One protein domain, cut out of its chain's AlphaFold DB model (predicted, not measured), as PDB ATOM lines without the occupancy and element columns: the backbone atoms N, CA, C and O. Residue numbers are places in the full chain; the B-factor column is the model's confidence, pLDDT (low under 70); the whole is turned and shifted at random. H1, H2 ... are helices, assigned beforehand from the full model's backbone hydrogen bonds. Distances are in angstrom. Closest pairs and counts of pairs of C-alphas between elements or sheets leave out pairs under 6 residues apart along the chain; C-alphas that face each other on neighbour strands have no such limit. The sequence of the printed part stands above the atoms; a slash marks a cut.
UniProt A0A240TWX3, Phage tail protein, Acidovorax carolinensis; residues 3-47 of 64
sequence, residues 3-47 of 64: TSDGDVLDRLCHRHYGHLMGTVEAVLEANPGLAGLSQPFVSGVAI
ATOM      1  N   THR A   3      33.359  13.819 -44.681       97.62
ATOM      2  CA  THR A   3      33.861  13.392 -45.998       97.62
ATOM      3  C   THR A   3      34.215  14.581 -46.890       97.62
ATOM      4  O   THR A   3      33.728  15.696 -46.687       97.62
ATOM      5  N   SER A   4      35.047  14.329 -47.892       97.56
ATOM      6  CA  SER A   4      35.250  15.154 -49.086       97.56
ATOM      7  C   SER A   4      34.670  14.446 -50.318       97.56
ATOM      8  O   SER A   4      34.375  13.251 -50.262       97.56
ATOM      9  N   ASP A   5      34.501  15.168 -51.429       97.38
ATOM     10  CA  ASP A   5      34.002  14.569 -52.672       97.38
ATOM     11  C   ASP A   5      34.915  13.428 -53.140       97.38
ATOM     12  O   ASP A   5      36.129  13.596 -53.274       97.38
ATOM     13  N   GLY A   6      34.324  12.264 -53.412       96.94
ATOM     14  CA  GLY A   6      35.061  11.095 -53.899       96.94
ATOM     15  C   GLY A   6      35.574  10.156 -52.803       96.94
ATOM     16  O   GLY A   6      36.187   9.127 -53.127       96.94
ATOM     17  N   ASP A   7      35.312  10.464 -51.530       98.06
ATOM     18  CA  ASP A   7      35.609   9.563 -50.418       98.06
ATOM     19  C   ASP A   7      34.782   8.274 -50.515       98.06
ATOM     20  O   ASP A   7      33.606   8.277 -50.876       98.06
ATOM     21  N   VAL A   8      35.401   7.147 -50.166       98.12
ATOM     22  CA  VAL A   8      34.758   5.826 -50.109       98.12
ATOM     23  C   VAL A   8      35.025   5.244 -48.726       98.12
ATOM     24  O   VAL A   8      36.115   5.418 -48.176       98.12
ATOM     25  N   LEU A   9      34.011   4.605 -48.141       97.94
ATOM     26  CA  LEU A   9      33.988   4.216 -46.734       97.94
ATOM     27  C   LEU A   9      35.148   3.296 -46.347       97.94
ATOM     28  O   LEU A   9      35.768   3.513 -45.309       97.94
ATOM     29  N   ASP A  10      35.471   2.309 -47.180       97.50
ATOM     30  CA  ASP A  10      36.587   1.389 -46.948       97.50
ATOM     31  C   ASP A  10      37.931   2.134 -46.881       97.50
ATOM     32  O   ASP A  10      38.684   1.977 -45.925       97.50
ATOM     33  N   ARG A  11      38.211   3.044 -47.818       97.94
ATOM     34  CA  ARG A  11      39.432   3.860 -47.822       97.94
ATOM     35  C   ARG A  11      39.526   4.746 -46.588       97.94
ATOM     36  O   ARG A  11      40.618   4.898 -46.041       97.94
ATOM     37  N   LEU A  12      38.405   5.303 -46.134       97.50
ATOM     38  CA  LEU A  12      38.355   6.072 -44.891       97.50
ATOM     39  C   LEU A  12      38.658   5.195 -43.672       97.50
ATOM     40  O   LEU A  12      39.492   5.577 -42.849       97.50
ATOM     41  N   CYS A  13      38.045   4.012 -43.589       97.06
ATOM     42  CA  CYS A  13      38.290   3.049 -42.515       97.06
ATOM     43  C   CYS A  13      39.755   2.599 -42.500       97.06
ATOM     44  O   CYS A  13      40.416   2.706 -41.473       97.06
ATOM     45  N   HIS A  14      40.304   2.199 -43.648       96.12
ATOM     46  CA  HIS A  14      41.701   1.793 -43.766       96.12
ATOM     47  C   HIS A  14      42.664   2.924 -43.383       96.12
ATOM     48  O   HIS A  14      43.644   2.695 -42.682       96.12
ATOM     49  N   ARG A  15      42.392   4.166 -43.808       95.81
ATOM     50  CA  ARG A  15      43.220   5.328 -43.449       95.81
ATOM     51  C   ARG A  15      43.200   5.622 -41.948       95.81
ATOM     52  O   ARG A  15      44.204   6.101 -41.430       95.81
ATOM     53  N   HIS A  16      42.072   5.397 -41.276       95.38
ATOM     54  CA  HIS A  16      41.923   5.707 -39.856       95.38
ATOM     55  C   HIS A  16      42.396   4.569 -38.942       95.38
ATOM     56  O   HIS A  16      43.165   4.819 -38.020       95.38
ATOM     57  N   TYR A  17      41.979   3.331 -39.215       95.12
ATOM     58  CA  TYR A  17      42.265   2.166 -38.370       95.12
ATOM     59  C   TYR A  17      43.509   1.381 -38.808       95.12
ATOM     60  O   TYR A  17      44.036   0.584 -38.038       95.12
ATOM     61  N   GLY A  18      43.990   1.568 -40.041       93.44
ATOM     62  CA  GLY A  18      45.130   0.825 -40.593       93.44
ATOM     63  C   GLY A  18      44.802  -0.598 -41.063       93.44
ATOM     64  O   GLY A  18      45.687  -1.305 -41.532       93.44
ATOM     65  N   HIS A  19      43.542  -1.026 -40.957       92.44
ATOM     66  CA  HIS A  19      43.031  -2.297 -41.470       92.44
ATOM     67  C   HIS A  19      41.550  -2.161 -41.836       92.44
ATOM     68  O   HIS A  19      40.918  -1.156 -41.519       92.44
ATOM     69  N   LEU A  20      40.999  -3.180 -42.501       94.31
ATOM     70  CA  LEU A  20      39.573  -3.228 -42.843       94.31
ATOM     71  C   LEU A  20      38.772  -4.240 -42.026       94.31
ATOM     72  O   LEU A  20      37.567  -4.063 -41.877       94.31
ATOM     73  N   MET A  21      39.426  -5.266 -41.475       93.88
ATOM     74  CA  MET A  21      38.756  -6.375 -40.790       93.88
ATOM     75  C   MET A  21      37.867  -5.880 -39.639       93.88
ATOM     76  O   MET A  21      38.387  -5.352 -38.659       93.88
ATOM     77  N   GLY A  22      36.545  -6.024 -39.790       94.19
ATOM     78  CA  GLY A  22      35.528  -5.604 -38.818       94.19
ATOM     79  C   GLY A  22      35.318  -4.090 -38.692       94.19
ATOM     80  O   GLY A  22      34.533  -3.651 -37.856       94.19
ATOM     81  N   THR A  23      36.024  -3.274 -39.479       96.75
ATOM     82  CA  THR A  23      35.980  -1.809 -39.335       96.75
ATOM     83  C   THR A  23      34.784  -1.187 -40.045       96.75
ATOM     84  O   THR A  23      34.147  -0.292 -39.495       96.75
ATOM     85  N   VAL A  24      34.454  -1.657 -41.252       97.00
ATOM     86  CA  VAL A  24      33.362  -1.092 -42.057       97.00
ATOM     87  C   VAL A  24      32.026  -1.409 -41.405       97.00
ATOM     88  O   VAL A  24      31.180  -0.530 -41.281       97.00
ATOM     89  N   GLU A  25      31.860  -2.642 -40.938       97.12
ATOM     90  CA  GLU A  25      30.678  -3.111 -40.225       97.12
ATOM     91  C   GLU A  25      30.454  -2.289 -38.955       97.12
ATOM     92  O   GLU A  25      29.381  -1.713 -38.793       97.12
ATOM     93  N   ALA A  26      31.489  -2.127 -38.123       97.81
ATOM     94  CA  ALA A  26      31.397  -1.327 -36.904       97.81
ATOM     95  C   ALA A  26      31.054   0.145 -37.191       97.81
ATOM     96  O   ALA A  26      30.267   0.763 -36.472       97.81
ATOM     97  N   VAL A  27      31.603   0.721 -38.267       98.06
ATOM     98  CA  VAL A  27      31.248   2.082 -38.689       98.06
ATOM     99  C   VAL A  27      29.801   2.143 -39.182       98.06
ATOM    100  O   VAL A  27      29.095   3.085 -38.838       98.06
ATOM    101  N   LEU A  28      29.313   1.165 -39.945       98.12
ATOM    102  CA  LEU A  28      27.917   1.146 -40.394       98.12
ATOM    103  C   LEU A  28      26.931   0.977 -39.230       98.12
ATOM    104  O   LEU A  28      25.907   1.661 -39.210       98.12
ATOM    105  N   GLU A  29      27.247   0.142 -38.240       98.19
ATOM    106  CA  GLU A  29      26.442  -0.014 -37.020       98.19
ATOM    107  C   GLU A  29      26.376   1.284 -36.209       98.19
ATOM    108  O   GLU A  29      25.309   1.679 -35.737       98.19
ATOM    109  N   ALA A  30      27.501   1.995 -36.098       98.00
ATOM    110  CA  ALA A  30      27.576   3.260 -35.376       98.00
ATOM    111  C   ALA A  30      26.990   4.460 -36.149       98.00
ATOM    112  O   ALA A  30      26.832   5.539 -35.575       98.00
ATOM    113  N   ASN A  31      26.659   4.298 -37.438       98.12
ATOM    114  CA  ASN A  31      26.101   5.352 -38.291       98.12
ATOM    115  C   ASN A  31      24.833   4.873 -39.026       98.12
ATOM    116  O   ASN A  31      24.871   4.616 -40.237       98.12
ATOM    117  N   PRO A  32      23.680   4.793 -38.334       97.56
ATOM    118  CA  PRO A  32      22.415   4.421 -38.957       97.56
ATOM    119  C   PRO A  32      22.092   5.293 -40.177       97.56
ATOM    120  O   PRO A  32      22.121   6.520 -40.111       97.56
ATOM    121  N   GLY A  33      21.777   4.651 -41.303       96.62
ATOM    122  CA  GLY A  33      21.462   5.324 -42.568       96.62
ATOM    123  C   GLY A  33      22.663   5.593 -43.482       96.62
ATOM    124  O   GLY A  33      22.457   5.850 -44.666       96.62
ATOM    125  N   LEU A  34      23.904   5.444 -43.000       97.75
ATOM    126  CA  LEU A  34      25.105   5.646 -43.822       97.75
ATOM    127  C   LEU A  34      25.157   4.685 -45.022       97.75
ATOM    128  O   LEU A  34      25.499   5.104 -46.123       97.75
ATOM    129  N   ALA A  35      24.742   3.427 -44.834       96.75
ATOM    130  CA  ALA A  35      24.670   2.423 -45.903       96.75
ATOM    131  C   ALA A  35      23.668   2.769 -47.021       96.75
ATOM    132  O   ALA A  35      23.763   2.227 -48.118       96.75
ATOM    133  N   GLY A  36      22.701   3.653 -46.750       97.31
ATOM    134  CA  GLY A  36      21.734   4.117 -47.745       97.31
ATOM    135  C   GLY A  36      22.275   5.221 -48.655       97.31
ATOM    136  O   GLY A  36      21.637   5.551 -49.653       97.31
ATOM    137  N   LEU A  37      23.432   5.804 -48.329       97.12
ATOM    138  CA  LEU A  37      24.065   6.830 -49.148       97.12
ATOM    139  C   LEU A  37      24.884   6.182 -50.267       97.12
ATOM    140  O   LEU A  37      25.668   5.259 -50.038       97.12
ATOM    141  N   SER A  38      24.733   6.695 -51.487       96.62
ATOM    142  CA  SER A  38      25.554   6.262 -52.613       96.62
ATOM    143  C   SER A  38      27.014   6.656 -52.401       96.62
ATOM    144  O   SER A  38      27.314   7.771 -51.975       96.62
ATOM    145  N   GLN A  39      27.910   5.730 -52.729       96.62
ATOM    146  CA  GLN A  39      29.348   5.967 -52.757       96.62
ATOM    147  C   GLN A  39      29.817   6.145 -54.214       96.62
ATOM    148  O   GLN A  39      29.261   5.491 -55.100       96.62
ATOM    149  N   PRO A  40      30.842   6.974 -54.485       97.75
ATOM    150  CA  PRO A  40      31.605   7.781 -53.529       97.75
ATOM    151  C   PRO A  40      30.761   8.868 -52.856       97.75
ATOM    152  O   PRO A  40      29.832   9.400 -53.462       97.75
ATOM    153  N   PHE A  41      31.069   9.179 -51.601       97.56
ATOM    154  CA  PHE A  41      30.345  10.197 -50.856       97.56
ATOM    155  C   PHE A  41      30.572  11.583 -51.460       97.56
ATOM    156  O   PHE A  41      31.657  11.914 -51.948       97.56
ATOM    157  N   VAL A  42      29.534  12.410 -51.362       96.94
ATOM    158  CA  VAL A  42      29.664  13.861 -51.495       96.94
ATOM    159  C   VAL A  42      30.401  14.433 -50.284       96.94
ATOM    160  O   VAL A  42      30.445  13.825 -49.209       96.94
ATOM    161  N   SER A  43      30.963  15.622 -50.437       97.56
ATOM    162  CA  SER A  43      31.587  16.375 -49.360       97.56
ATOM    163  C   SER A  43      30.588  16.696 -48.246       97.56
ATOM    164  O   SER A  43      29.430  17.040 -48.488       97.56
ATOM    165  N   GLY A  44      31.054  16.612 -47.002       97.12
ATOM    166  CA  GLY A  44      30.310  17.042 -45.824       97.12
ATOM    167  C   GLY A  44      29.452  15.974 -45.141       97.12
ATOM    168  O   GLY A  44      28.839  16.300 -44.122       97.12
ATOM    169  N   VAL A  45      29.442  14.718 -45.606       97.69
ATOM    170  CA  VAL A  45      28.801  13.611 -44.874       97.69
ATOM    171  C   VAL A  45      29.523  13.428 -43.541       97.69
ATOM    172  O   VAL A  45      30.735  13.207 -43.493       97.69
ATOM    173  N   ALA A  46      28.790  13.562 -42.438       97.81
ATOM    174  CA  ALA A  46      29.327  13.343 -41.105       97.81
ATOM    175  C   ALA A  46      29.354  11.841 -40.803       97.81
ATOM    176  O   ALA A  46      28.321  11.183 -40.857       97.81
ATOM    177  N   ILE A  47      30.535  11.320 -40.469       98.06
ATOM    178  CA  ILE A  47      30.739   9.912 -40.109       98.06
ATOM    179  C   ILE A  47      31.377   9.858 -38.723       98.06
ATOM    180  O   ILE A  47      32.440  10.453 -38.493       98.06
TER     181      ILE A  47
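What this domain is: This is residues 3 to 47 of the 64 residues of the protein "Phage tail protein" of Acidovorax carolinensis (UniProt A0A240TWX3). Little regular structure is here: two short helices, H1 and H2, set about perpendicular, stand on one side of a small rounded body, and the long unnamed stretch of residues 31 to 47 goes round from H2 back toward residue 3. The printed part has 45 residues, with H1 then H2 along the chain, no named strand, and 17 residues in named elements; the class is all helix. It is compact, with a radius of gyration of the C-alphas of 9.9 A and spans of 24 by 20 by 14 A.

How they stand to each other: Begin at H1, residues 9 to 17, the longest helix, and look from it to H2, residues 23 to 30. They touch, and their closest C-alphas, those of Cys 13 and Thr 23, are 6.2 A apart. Their lines stand about perpendicular, at 77 degrees. In H1 and H2 every O i to N i+4 pair is within hydrogen-bond range.

Where its parts are: Find C-alpha 9 at (33.988, 4.216, -46.734); from there H1 runs 11.9 A to C-alpha 17. H2 runs 10.6 A from C-alpha 23 to C-alpha 30 at (27.576, 3.260, -35.376).

The domain as a whole: The two C-alphas farthest apart, those of Met 21 and Gly 44, are 25.4 A apart, while those of Thr 3 and Ile 47 are 7.5 A apart. The link from H1 to H2 is tight, the printed part has no cut, and no printed residue is under 70 in pLDDT.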